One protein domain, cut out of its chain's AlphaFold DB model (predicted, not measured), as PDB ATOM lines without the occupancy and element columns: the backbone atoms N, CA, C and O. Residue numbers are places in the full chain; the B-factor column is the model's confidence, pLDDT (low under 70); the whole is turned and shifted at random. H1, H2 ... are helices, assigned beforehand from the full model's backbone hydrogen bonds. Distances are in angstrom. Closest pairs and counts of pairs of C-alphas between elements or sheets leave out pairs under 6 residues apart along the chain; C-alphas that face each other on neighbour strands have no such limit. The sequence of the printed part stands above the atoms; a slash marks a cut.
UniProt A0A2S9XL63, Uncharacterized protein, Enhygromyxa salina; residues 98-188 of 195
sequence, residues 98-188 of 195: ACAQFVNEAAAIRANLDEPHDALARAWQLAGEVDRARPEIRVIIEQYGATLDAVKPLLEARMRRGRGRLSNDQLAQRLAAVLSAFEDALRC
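This is residues 98 to 188 of the 195 residues of an uncharacterized protein of Enhygromyxa salina (UniProt A0A2S9XL63). Three longer helices, H1, H2 and H5, run side by side as a small bundle along the longest axis, with the short helix H4 packed on H2 and H5. The short helix H3 lies crosswise at one end of the bundle, and the loop of residues 160 to 167 lies at the opposite end. The printed part has 91 residues with five named helices, H1 to H5 in chain order, and no named strand; its class is all helix. It is compact, with a radius of gyration of the C-alphas of 13.1 A, and spans 42 by 21 by 18 A, only just elongated.

H1, residues 98 to 111, and H2, residues 116 to 131, form a helical hairpin and touch, with closest C-alphas those of Ile 109 and Ala 119, 5.5 A apart. They run opposite ways at a shallow tilt of 12 degrees. H5, residues 168 to 187, completes the bundle of three helices lying side by side. It touches H1 at a shallow tilt of 28 degrees, opposite ways; the closest C-alphas, of Val 103 and Glu 183, are 5.3 A apart. H2 touches H5 with residues 116 to 120 alone, the same way at a shallow tilt of 32 degrees, only just short of steep; the closest C-alphas, of Pro 116 and Ala 172, are 5.3 A apart. H4, residues 151 to 159, forms a helical hairpin with H5: they touch and run opposite ways at a shallow tilt of 11 degrees, and the closest C-alphas, of Leu 154 and Leu 171, are 7.1 A apart. H4 also touches H2, opposite ways at a steep tilt of 40 degrees; the closest C-alphas, of Trp 124 and Val 151, are 6.2 A apart. H3, residues 135 to 143, only just touches H1, with 3 pairs of C-alphas within 8 A; the closest, of Cys 99 and Ile 137, are 7.0 A apart. H3 is close to but not clearly touching H2 and H5. H1 and H4 are apart, as are H3 and H4. In H1, H2, H3, H4 and H5 every O i to N i+4 pair is within hydrogen-bond range.

H1, residues 98 to 111, begins at C-alpha 98 (14.724, -70.678, 293.967) and is 20.0 A long from first to last C-alpha. H2, residues 116 to 131, is 22.1 A long, H3, residues 135 to 143, 12.1 A, and H4, residues 151 to 159, 12.8 A. H5, residues 168 to 187, is the longest at 27.8 A and ends at C-alpha 187 (3.560, -64.022, 292.232).

The two C-alphas farthest apart, of Glu 136 and Gly 162, are 42.5 A apart. The printed part has no cut and no long link. The mean pLDDT of the printed part is 86.9, and residues 163 to 164 are under 70.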
ATOM      1  N   ALA A  98      13.848 -71.806 293.640       81.25
ATOM      2  CA  ALA A  98      14.724 -70.678 293.967       81.25
ATOM      3  C   ALA A  98      13.985 -69.324 293.926       81.25
ATOM      4  O   ALA A  98      14.124 -68.518 294.842       81.25
ATOM      5  N   CYS A  99      13.124 -69.096 292.926       83.38
ATOM      6  CA  CYS A  99      12.294 -67.889 292.868       83.38
ATOM      7  C   CYS A  99      11.296 -67.840 294.031       83.38
ATOM      8  O   CYS A  99      11.099 -66.786 294.631       83.38
ATOM      9  N   ALA A 100      10.695 -68.982 294.386       83.62
ATOM     10  CA  ALA A 100       9.791 -69.062 295.531       83.62
ATOM     11  C   ALA A 100      10.497 -68.733 296.860       83.62
ATOM     12  O   ALA A 100       9.916 -68.064 297.714       83.62
ATOM     13  N   GLN A 101      11.765 -69.130 297.016       86.12
ATOM     14  CA  GLN A 101      12.588 -68.745 298.167       86.12
ATOM     15  C   GLN A 101      12.829 -67.232 298.222       86.12
ATOM     16  O   GLN A 101      12.649 -66.641 299.283       86.12
ATOM     17  N   PHE A 102      13.150 -66.585 297.096       89.00
ATOM     18  CA  PHE A 102      13.327 -65.127 297.061       89.00
ATOM     19  C   PHE A 102      12.048 -64.367 297.421       89.00
ATOM     20  O   PHE A 102      12.095 -63.409 298.190       89.00
ATOM     21  N   VAL A 103      10.899 -64.805 296.901       88.50
ATOM     22  CA  VAL A 103       9.593 -64.208 297.214       88.50
ATOM     23  C   VAL A 103       9.263 -64.341 298.700       88.50
ATOM     24  O   VAL A 103       8.775 -63.397 299.317       88.50
ATOM     25  N   ASN A 104       9.529 -65.504 299.290       87.62
ATOM     26  CA  ASN A 104       9.225 -65.733 300.697       87.62
ATOM     27  C   ASN A 104      10.176 -64.984 301.628       87.62
ATOM     28  O   ASN A 104       9.723 -64.462 302.641       87.62
ATOM     29  N   GLU A 105      11.450 -64.850 301.266       89.81
ATOM     30  CA  GLU A 105      12.382 -63.997 302.005       89.81
ATOM     31  C   GLU A 105      11.973 -62.525 301.931       89.81
ATOM     32  O   GLU A 105      11.949 -61.844 302.953       89.81
ATOM     33  N   ALA A 106      11.574 -62.034 300.753       90.44
ATOM     34  CA  ALA A 106      11.055 -60.675 300.612       90.44
ATOM     35  C   ALA A 106       9.829 -60.442 301.514       90.44
ATOM     36  O   ALA A 106       9.774 -59.442 302.234       90.44
ATOM     37  N   ALA A 107       8.902 -61.406 301.551       89.44
ATOM     38  CA  ALA A 107       7.738 -61.369 302.431       89.44
ATOM     39  C   ALA A 107       8.121 -61.413 303.920       89.44
ATOM     40  O   ALA A 107       7.546 -60.677 304.721       89.44
ATOM     41  N   ALA A 108       9.109 -62.230 304.295       90.12
ATOM     42  CA  ALA A 108       9.603 -62.328 305.667       90.12
ATOM     43  C   ALA A 108      10.268 -61.025 306.131       90.12
ATOM     44  O   ALA A 108      10.014 -60.564 307.243       90.12
ATOM     45  N   ILE A 109      11.069 -60.389 305.268       91.25
ATOM     46  CA  ILE A 109      11.665 -59.076 305.547       91.25
ATOM     47  C   ILE A 109      10.562 -58.022 305.706       91.25
ATOM     48  O   ILE A 109      10.606 -57.222 306.637       91.25
ATOM     49  N   ARG A 110       9.546 -58.033 304.834       91.25
ATOM     50  CA  ARG A 110       8.419 -57.090 304.903       91.25
ATOM     51  C   ARG A 110       7.552 -57.285 306.150       91.25
ATOM     52  O   ARG A 110       7.010 -56.311 306.662       91.25
ATOM     53  N   ALA A 111       7.417 -58.516 306.638       89.06
ATOM     54  CA  ALA A 111       6.696 -58.813 307.872       89.06
ATOM     55  C   ALA A 111       7.432 -58.315 309.129       89.06
ATOM     56  O   ALA A 111       6.787 -58.078 310.144       89.06
ATOM     57  N   ASN A 112       8.755 -58.133 309.058       89.69
ATOM     58  CA  ASN A 112       9.590 -57.701 310.177       89.69
ATOM     59  C   ASN A 112      10.260 -56.343 309.895       89.69
ATOM     60  O   ASN A 112      11.481 -56.232 309.788       89.69
ATOM     61  N   LEU A 113       9.436 -55.304 309.732       90.94
ATOM     62  CA  LEU A 113       9.884 -53.925 309.486       90.94
ATOM     63  C   LEU A 113      10.000 -53.072 310.759       90.94
ATOM     64  O   LEU A 113      10.332 -51.890 310.654       90.94
ATOM     65  N   ASP A 114       9.769 -53.664 311.934       87.50
ATOM     66  CA  ASP A 114       9.912 -52.996 313.236       87.50
ATOM     67  C   ASP A 114      11.351 -52.497 313.453       87.50
ATOM     68  O   ASP A 114      11.584 -51.429 314.026       87.50
ATOM     69  N   GLU A 115      12.324 -53.227 312.896       89.12
ATOM     70  CA  GLU A 115      13.737 -52.859 312.849       89.12
ATOM     71  C   GLU A 115      14.169 -52.584 311.393       89.12
ATOM     72  O   GLU A 115      14.831 -53.404 310.747       89.12
ATOM     73  N   PRO A 116      13.842 -51.402 310.828       86.44
ATOM     74  CA  PRO A 116      14.011 -51.125 309.396       86.44
ATOM     75  C   PRO A 116      15.477 -51.115 308.953       86.44
ATOM     76  O   PRO A 116      15.792 -51.167 307.766       86.44
ATOM     77  N   HIS A 117      16.399 -51.019 309.906       86.31
ATOM     78  CA  HIS A 117      17.827 -51.072 309.657       86.31
ATOM     79  C   HIS A 117      18.327 -52.475 309.338       86.31
ATOM     80  O   HIS A 117      19.164 -52.605 308.440       86.31
ATOM     81  N   ASP A 118      17.803 -53.473 310.036       87.25
ATOM     82  CA  ASP A 118      18.181 -54.870 309.876       87.25
ATOM     83  C   ASP A 118      17.423 -55.464 308.691       87.25
ATOM     84  O   ASP A 118      18.016 -56.128 307.840       87.25
ATOM     85  N   ALA A 119      16.154 -55.073 308.531       89.44
ATOM     86  CA  ALA A 119      15.376 -55.356 307.332       89.44
ATOM     87  C   ALA A 119      16.053 -54.818 306.057       89.44
ATOM     88  O   ALA A 119      16.137 -55.526 305.056       89.44
ATOM     89  N   LEU A 120      16.603 -53.595 306.085       90.75
ATOM     90  CA  LEU A 120      17.332 -53.036 304.940       90.75
ATOM     91  C   LEU A 120      18.622 -53.810 304.634       90.75
ATOM     92  O   LEU A 120      18.953 -54.003 303.465       90.75
ATOM     93  N   ALA A 121      19.357 -54.245 305.661       88.00
ATOM     94  CA  ALA A 121      20.570 -55.038 305.473       88.00
ATOM     95  C   ALA A 121      20.253 -56.405 304.845       88.00
ATOM     96  O   ALA A 121      20.924 -56.808 303.894       88.00
ATOM     97  N   ARG A 122      19.188 -57.070 305.308       89.25
ATOM     98  CA  ARG A 122      18.685 -58.318 304.715       89.25
ATOM     99  C   ARG A 122      18.184 -58.121 303.288       89.25
ATOM    100  O   ARG A 122      18.530 -58.903 302.413       89.25
ATOM    101  N   ALA A 123      17.452 -57.041 303.014       90.50
ATOM    102  CA  ALA A 123      17.004 -56.721 301.658       90.50
ATOM    103  C   ALA A 123      18.180 -56.463 300.704       90.50
ATOM    104  O   ALA A 123      18.121 -56.832 299.534       90.50
ATOM    105  N   TRP A 124      19.266 -55.860 301.197       91.38
ATOM    106  CA  TRP A 124      20.493 -55.674 300.420       91.38
ATOM    107  C   TRP A 124      21.196 -57.001 300.119       91.38
ATOM    108  O   TRP A 124      21.678 -57.202 299.005       91.38
ATOM    109  N   GLN A 125      21.227 -57.922 301.085       89.44
ATOM    110  CA  GLN A 125      21.721 -59.280 300.859       89.44
ATOM    111  C   GLN A 125      20.860 -60.007 299.822       89.44
ATOM    112  O   GLN A 125      21.410 -60.528 298.858       89.44
ATOM    113  N   LEU A 126      19.532 -59.952 299.954       90.31
ATOM    114  CA  LEU A 126      18.595 -60.547 299.000       90.31
ATOM    115  C   LEU A 126      18.787 -59.993 297.580       90.31
ATOM    116  O   LEU A 126      18.823 -60.771 296.633       90.31
ATOM    117  N   ALA A 127      18.974 -58.679 297.423       89.94
ATOM    118  CA  ALA A 127      19.290 -58.075 296.126       89.94
ATOM    119  C   ALA A 127      20.584 -58.656 295.526       89.94
ATOM    120  O   ALA A 127      20.619 -59.027 294.356       89.94
ATOM    121  N   GLY A 128      21.626 -58.820 296.348       86.56
ATOM    122  CA  GLY A 128      22.874 -59.454 295.924       86.56
ATOM    123  C   GLY A 128      22.727 -60.933 295.551       86.56
ATOM    124  O   GLY A 128      23.413 -61.388 294.638       86.56
ATOM    125  N   GLU A 129      21.852 -61.681 296.227       86.94
ATOM    126  CA  GLU A 129      21.536 -63.075 295.882       86.94
ATOM    127  C   GLU A 129      20.756 -63.170 294.563       86.94
ATOM    128  O   GLU A 129      21.046 -64.034 293.737       86.94
ATOM    129  N   VAL A 130      19.827 -62.241 294.316       87.56
ATOM    130  CA  VAL A 130      19.101 -62.136 293.040       87.56
ATOM    131  C   VAL A 130      20.060 -61.829 291.884       87.56
ATOM    132  O   VAL A 130      20.021 -62.516 290.863       87.56
ATOM    133  N   ASP A 131      20.983 -60.880 292.056       84.50
ATOM    134  CA  ASP A 131      21.988 -60.534 291.037       84.50
ATOM    135  C   ASP A 131      22.938 -61.700 290.709       84.50
ATOM    136  O   ASP A 131      23.441 -61.827 289.588       84.50
ATOM    137  N   ARG A 132      23.208 -62.551 291.705       82.12
ATOM    138  CA  ARG A 132      24.081 -63.730 291.596       82.12
ATOM    139  C   ARG A 132      23.333 -65.002 291.222       82.12
ATOM    140  O   ARG A 132      23.974 -66.044 291.082       82.12
ATOM    141  N   ALA A 133      22.014 -64.934 291.061       81.88
ATOM    142  CA  ALA A 133      21.211 -66.091 290.727       81.88
ATOM    143  C   ALA A 133      21.701 -66.741 289.425       81.88
ATOM    144  O   ALA A 133      22.252 -66.092 288.526       81.88
ATOM    145  N   ARG A 134      21.478 -68.054 289.321       81.06
ATOM    146  CA  ARG A 134      21.812 -68.819 288.117       81.06
ATOM    147  C   ARG A 134      21.173 -68.186 286.875       81.06
ATOM    148  O   ARG A 134      20.066 -67.654 286.981       81.06
ATOM    149  N   PRO A 135      21.806 -68.290 285.690       79.81
ATOM    150  CA  PRO A 135      21.296 -67.669 284.469       79.81
ATOM    151  C   PRO A 135      19.832 -68.013 284.166       79.81
ATOM    152  O   PRO A 135      19.076 -67.125 283.784       79.81
ATOM    153  N   GLU A 136      19.412 -69.262 284.402       82.25
ATOM    154  CA  GLU A 136      18.033 -69.704 284.143       82.25
ATOM    155  C   GLU A 136      17.021 -68.967 285.037       82.25
ATOM    156  O   GLU A 136      15.950 -68.564 284.590       82.25
ATOM    157  N   ILE A 137      17.385 -68.750 286.302       84.00
ATOM    158  CA  ILE A 137      16.572 -68.022 287.279       84.00
ATOM    159  C   ILE A 137      16.547 -66.533 286.948       84.00
ATOM    160  O   ILE A 137      15.491 -65.908 287.011       84.00
ATOM    161  N   ARG A 138      17.690 -65.970 286.546       84.06
ATOM    162  CA  ARG A 138      17.790 -64.550 286.208       84.06
ATOM    163  C   ARG A 138      16.916 -64.188 285.010       84.06
ATOM    164  O   ARG A 138      16.214 -63.190 285.076       84.06
ATOM    165  N   VAL A 139      16.872 -65.035 283.978       84.06
ATOM    166  CA  VAL A 139      15.966 -64.846 282.829       84.06
ATOM    167  C   VAL A 139      14.506 -64.796 283.276       84.06
ATOM    168  O   VAL A 139      13.759 -63.952 282.797       84.06
ATOM    169  N   ILE A 140      14.094 -65.652 284.213       84.62
ATOM    170  CA  ILE A 140      12.726 -65.637 284.747       84.62
ATOM    171  C   ILE A 140      12.480 -64.344 285.531       84.62
ATOM    172  O   ILE A 140      11.484 -63.671 285.309       84.62
ATOM    173  N   ILE A 141      13.395 -63.945 286.411       86.44
ATOM    174  CA  ILE A 141      13.272 -62.695 287.178       86.44
ATOM    175  C   ILE A 141      13.161 -61.478 286.238       86.44
ATOM    176  O   ILE A 141      12.268 -60.647 286.411       86.44
ATOM    177  N   GLU A 142      13.997 -61.421 285.196       86.50
ATOM    178  CA  GLU A 142      13.980 -60.386 284.156       86.50
ATOM    179  C   GLU A 142      12.674 -60.407 283.342       86.50
ATOM    180  O   GLU A 142      12.064 -59.358 283.133       86.50
ATOM    181  N   GLN A 143      12.196 -61.588 282.931       83.94
ATOM    182  CA  GLN A 143      10.928 -61.757 282.206       83.94
ATOM    183  C   GLN A 143       9.725 -61.264 283.005       83.94
ATOM    184  O   GLN A 143       8.778 -60.747 282.425       83.94
ATOM    185  N   TYR A 144       9.751 -61.422 284.325       82.50
ATOM    186  CA  TYR A 144       8.680 -60.968 285.207       82.50
ATOM    187  C   TYR A 144       8.880 -59.510 285.659       82.50
ATOM    188  O   TYR A 144       8.027 -58.962 286.354       82.50
ATOM    189  N   GLY A 145       9.977 -58.857 285.254       82.06
ATOM    190  CA  GLY A 145      10.290 -57.476 285.626       82.06
ATOM    191  C   GLY A 145      10.556 -57.289 287.122       82.06
ATOM    192  O   GLY A 145      10.417 -56.180 287.639       82.06
ATOM    193  N   ALA A 146      10.903 -58.363 287.832       85.94
ATOM    194  CA  ALA A 146      11.139 -58.328 289.265       85.94
ATOM    195  C   ALA A 146      12.546 -57.786 289.545       85.94
ATOM    196  O   ALA A 146      13.543 -58.368 289.128       85.94
ATOM    197  N   THR A 147      12.645 -56.665 290.260       88.75
ATOM    198  CA  THR A 147      13.933 -56.034 290.589       88.75
ATOM    199  C   THR A 147      13.963 -55.529 292.028       88.75
ATOM    200  O   THR A 147      12.951 -55.089 292.577       88.75
ATOM    201  N   LEU A 148      15.155 -55.572 292.627       90.81
ATOM    202  CA  LEU A 148      15.472 -54.986 293.930       90.81
ATOM    203  C   LEU A 148      16.460 -53.809 293.818       90.81
ATOM    204  O   LEU A 148      17.011 -53.366 294.826       90.81
ATOM    205  N   ASP A 149      16.641 -53.230 292.625       89.75
ATOM    206  CA  ASP A 149      17.562 -52.105 292.382       89.75
ATOM    207  C   ASP A 149      17.293 -50.903 293.297       89.75
ATOM    208  O   ASP A 149      18.209 -50.184 293.708       89.75
ATOM    209  N   ALA A 150      16.027 -50.705 293.671       89.25
ATOM    210  CA  ALA A 150      15.586 -49.636 294.557       89.25
ATOM    211  C   ALA A 150      16.068 -49.795 296.014       89.25
ATOM    212  O   ALA A 150      15.999 -48.832 296.778       89.25
ATOM    213  N   VAL A 151      16.624 -50.945 296.410       89.44
ATOM    214  CA  VAL A 151      17.245 -51.126 297.736       89.44
ATOM    215  C   VAL A 151      18.553 -50.333 297.847       89.44
ATOM    216  O   VAL A 151      18.825 -49.726 298.888       89.44
ATOM    217  N   LYS A 152      19.341 -50.248 296.766       88.81
ATOM    218  CA  LYS A 152      20.608 -49.500 296.736       88.81
ATOM    219  C   LYS A 152      20.456 -48.017 297.117       88.81
ATOM    220  O   LYS A 152      21.142 -47.579 298.045       88.81
ATOM    221  N   PRO A 153      19.566 -47.223 296.488       89.25
ATOM    222  CA  PRO A 153      19.396 -45.822 296.857       89.25
ATOM    223  C   PRO A 153      18.849 -45.643 298.282       89.25
ATOM    224  O   PRO A 153      19.123 -44.616 298.902       89.25
ATOM    225  N   LEU A 154      18.121 -46.621 298.841       89.62
ATOM    226  CA  LEU A 154      17.699 -46.589 300.249       89.62
ATOM    227  C   LEU A 154      18.891 -46.769 301.200       89.62
ATOM    228  O   LEU A 154      18.998 -46.046 302.196       89.62
ATOM    229  N   LEU A 155      19.821 -47.668 300.865       88.38
ATOM    230  CA  LEU A 155      21.075 -47.841 301.597       88.38
ATOM    231  C   LEU A 155      21.941 -46.573 301.535       88.38
ATOM    232  O   LEU A 155      22.434 -46.101 302.559       88.38
ATOM    233  N   GLU A 156      22.070 -45.966 300.356       87.88
ATOM    234  CA  GLU A 156      22.803 -44.708 300.182       87.88
ATOM    235  C   GLU A 156      22.158 -43.555 300.965       87.88
ATOM    236  O   GLU A 156      22.858 -42.793 301.638       87.88
ATOM    237  N   ALA A 157      20.826 -43.440 300.939       86.12
ATOM    238  CA  ALA A 157      20.091 -42.430 301.700       86.12
ATOM    239  C   ALA A 157      20.284 -42.583 303.219       86.12
ATOM    240  O   ALA A 157      20.304 -41.582 303.937       86.12
ATOM    241  N   ARG A 158      20.487 -43.813 303.711       83.19
ATOM    242  CA  ARG A 158      20.838 -44.079 305.112       83.19
ATOM    243  C   ARG A 158      22.244 -43.597 305.463       83.19
ATOM    244  O   ARG A 158      22.437 -43.054 306.549       83.19
ATOM    245  N   MET A 159      23.227 -43.820 304.590       82.62
ATOM    246  CA  MET A 159      24.623 -43.454 304.871       82.62
ATOM    247  C   MET A 159      24.849 -41.934 304.894       82.62
ATOM    248  O   MET A 159      25.839 -41.461 305.457       82.62
ATOM    249  N   ARG A 160      23.932 -41.145 304.318       83.44
ATOM    250  CA  ARG A 160      24.005 -39.679 304.332       83.44
ATOM    251  C   ARG A 160      23.822 -39.114 305.744       83.44
ATOM    252  O   ARG A 160      22.894 -39.459 306.472       83.44
ATOM    253  N   ARG A 161      24.681 -38.156 306.107       71.44
ATOM    254  CA  ARG A 161      24.530 -37.322 307.309       71.44
ATOM    255  C   ARG A 161      23.893 -35.982 306.917       71.44
ATOM    256  O   ARG A 161      24.419 -35.293 306.050       71.44
ATOM    257  N   GLY A 162      22.785 -35.597 307.558       71.56
ATOM    258  CA  GLY A 162      22.131 -34.293 307.356       71.56
ATOM    259  C   GLY A 162      20.941 -34.307 306.382       71.56
ATOM    260  O   GLY A 162      20.124 -35.227 306.414       71.56
ATOM    261  N   ARG A 163      20.798 -33.261 305.549       65.75
ATOM    262  CA  ARG A 163      19.675 -33.119 304.596       65.75
ATOM    263  C   ARG A 163      19.650 -34.296 303.614       65.75
ATOM    264  O   ARG A 163      20.629 -34.549 302.922       65.75
ATOM    265  N   GLY A 164      18.511 -34.984 303.542       69.00
ATOM    266  CA  GLY A 164      18.314 -36.150 302.675       69.00
ATOM    267  C   GLY A 164      18.432 -37.507 303.375       69.00
ATOM    268  O   GLY A 164      18.296 -38.524 302.701       69.00
ATOM    269  N   ARG A 165      18.650 -37.538 304.698       83.06
ATOM    270  CA  ARG A 165      18.465 -38.750 305.507       83.06
ATOM    271  C   ARG A 165      16.969 -39.055 305.638       83.06
ATOM    272  O   ARG A 165      16.194 -38.170 305.994       83.06
ATOM    273  N   LEU A 166      16.584 -40.297 305.360       85.00
ATOM    274  CA  LEU A 166      15.215 -40.777 305.565       85.00
ATOM    275  C   LEU A 166      14.953 -41.014 307.057       85.00
ATOM    276  O   LEU A 166      15.846 -41.477 307.775       85.00
ATOM    277  N   SER A 167      13.736 -40.717 307.519       89.12
ATOM    278  CA  SER A 167      13.282 -41.194 308.831       89.12
ATOM    279  C   SER A 167      13.098 -42.715 308.811       89.12
ATOM    280  O   SER A 167      12.976 -43.314 307.740       89.12
ATOM    281  N   ASN A 168      13.062 -43.346 309.988       88.44
ATOM    282  CA  ASN A 168      12.836 -44.790 310.093       88.44
ATOM    283  C   ASN A 168      11.496 -45.197 309.466       88.44
ATOM    284  O   ASN A 168      11.467 -46.146 308.691       88.44
ATOM    285  N   ASP A 169      10.440 -44.410 309.680       90.44
ATOM    286  CA  ASP A 169       9.122 -44.661 309.084       90.44
ATOM    287  C   ASP A 169       9.159 -44.559 307.554       90.44
ATOM    288  O   ASP A 169       8.639 -45.421 306.851       90.44
ATOM    289  N   GLN A 170       9.831 -43.537 307.013       91.81
ATOM    290  CA  GLN A 170       9.988 -43.381 305.564       91.81
ATOM    291  C   GLN A 170      10.823 -44.509 304.957       91.81
ATOM    292  O   GLN A 170      10.543 -44.945 303.840       91.81
ATOM    293  N   LEU A 171      11.859 -44.962 305.667       90.94
ATOM    294  CA  LEU A 171      12.685 -46.083 305.244       90.94
ATOM    295  C   LEU A 171      11.866 -47.376 305.223       90.94
ATOM    296  O   LEU A 171      11.864 -48.050 304.199       90.94
ATOM    297  N   ALA A 172      11.141 -47.676 306.304       91.56
ATOM    298  CA  ALA A 172      10.275 -48.846 306.410       91.56
ATOM    299  C   ALA A 172       9.210 -48.851 305.309       91.56
ATOM    300  O   ALA A 172       9.051 -49.842 304.604       91.56
ATOM    301  N   GLN A 173       8.539 -47.719 305.090       94.38
ATOM    302  CA  GLN A 173       7.470 -47.599 304.102       94.38
ATOM    303  C   GLN A 173       7.984 -47.749 302.663       94.38
ATOM    304  O   GLN A 173       7.368 -48.434 301.847       94.38
ATOM    305  N   ARG A 174       9.141 -47.152 302.341       93.62
ATOM    306  CA  ARG A 174       9.771 -47.314 301.022       93.62
ATOM    307  C   ARG A 174      10.303 -48.726 300.814       93.62
ATOM    308  O   ARG A 174      10.137 -49.268 299.728       93.62
ATOM    309  N   LEU A 175      10.912 -49.320 301.838       93.81
ATOM    310  CA  LEU A 175      11.401 -50.693 301.780       93.81
ATOM    311  C   LEU A 175      10.241 -51.680 301.592       93.81
ATOM    312  O   LEU A 175      10.321 -52.543 300.722       93.81
ATOM    313  N   ALA A 176       9.134 -51.496 302.318       94.00
ATOM    314  CA  ALA A 176       7.912 -52.279 302.154       94.00
ATOM    315  C   ALA A 176       7.377 -52.220 300.720       94.00
ATOM    316  O   ALA A 176       7.011 -53.250 300.164       94.00
ATOM    317  N   ALA A 177       7.355 -51.026 300.117       93.75
ATOM    318  CA  ALA A 177       6.888 -50.841 298.747       93.75
ATOM    319  C   ALA A 177       7.778 -51.571 297.727       93.75
ATOM    320  O   ALA A 177       7.258 -52.214 296.820       93.75
ATOM    321  N   VAL A 178       9.104 -51.512 297.893       93.62
ATOM    322  CA  VAL A 178      10.057 -52.217 297.018       93.62
ATOM    323  C   VAL A 178       9.893 -53.733 297.136       93.62
ATOM    324  O   VAL A 178       9.790 -54.415 296.121       93.62
ATOM    325  N   LEU A 179       9.819 -54.257 298.364       93.56
ATOM    326  CA  LEU A 179       9.644 -55.691 298.606       93.56
ATOM    327  C   LEU A 179       8.288 -56.191 298.095       93.56
ATOM    328  O   LEU A 179       8.238 -57.230 297.447       93.56
ATOM    329  N   SER A 180       7.212 -55.424 298.298       92.81
ATOM    330  CA  SER A 180       5.885 -55.756 297.764       92.81
ATOM    331  C   SER A 180       5.886 -55.793 296.240       92.81
ATOM    332  O   SER A 180       5.382 -56.746 295.665       92.81
ATOM    333  N   ALA A 181       6.493 -54.804 295.574       90.56
ATOM    334  CA  ALA A 181       6.568 -54.785 294.115       90.56
ATOM    335  C   ALA A 181       7.341 -55.994 293.561       90.56
ATOM    336  O   ALA A 181       6.941 -56.572 292.553       90.56
ATOM    337  N   PHE A 182       8.419 -56.405 294.236       91.81
ATOM    338  CA  PHE A 182       9.169 -57.612 293.893       91.81
ATOM    339  C   PHE A 182       8.345 -58.895 294.106       91.81
ATOM    340  O   PHE A 182       8.317 -59.759 293.228       91.81
ATOM    341  N   GLU A 183       7.641 -59.012 295.239       91.25
ATOM    342  CA  GLU A 183       6.715 -60.122 295.510       91.25
ATOM    343  C   GLU A 183       5.622 -60.211 294.435       91.25
ATOM    344  O   GLU A 183       5.376 -61.290 293.895       91.25
ATOM    345  N   ASP A 184       4.984 -59.083 294.116       88.38
ATOM    346  CA  ASP A 184       3.865 -58.999 293.177       88.38
ATOM    347  C   ASP A 184       4.304 -59.353 291.755       88.38
ATOM    348  O   ASP A 184       3.619 -60.126 291.082       88.38
ATOM    349  N   ALA A 185       5.474 -58.865 291.328       87.81
ATOM    350  CA  ALA A 185       6.042 -59.165 290.018       87.81
ATOM    351  C   ALA A 185       6.224 -60.674 289.801       87.81
ATOM    352  O   ALA A 185       5.885 -61.180 288.736       87.81
ATOM    353  N   LEU A 186       6.700 -61.413 290.811       84.38
ATOM    354  CA  LEU A 186       6.927 -62.860 290.706       84.38
ATOM    355  C   LEU A 186       5.664 -63.698 290.974       84.38
ATOM    356  O   LEU A 186       5.472 -64.748 290.355       84.38
ATOM    357  N   ARG A 187       4.786 -63.274 291.892       81.25
ATOM    358  CA  ARG A 187       3.560 -64.022 292.232       81.25
ATOM    359  C   ARG A 187       2.469 -63.888 291.178       81.25
ATOM    360  O   ARG A 187       1.776 -64.867 290.911       81.25
ATOM    361  N   CYS A 188       2.325 -62.707 290.586       71.44
ATOM    362  CA  CYS A 188       1.260 -62.379 289.652       71.44
ATOM    363  C   CYS A 188       1.879 -61.892 288.337       71.44
ATOM    364  O   CYS A 188       1.993 -60.678 288.151       71.44
TER     365      CYS A 188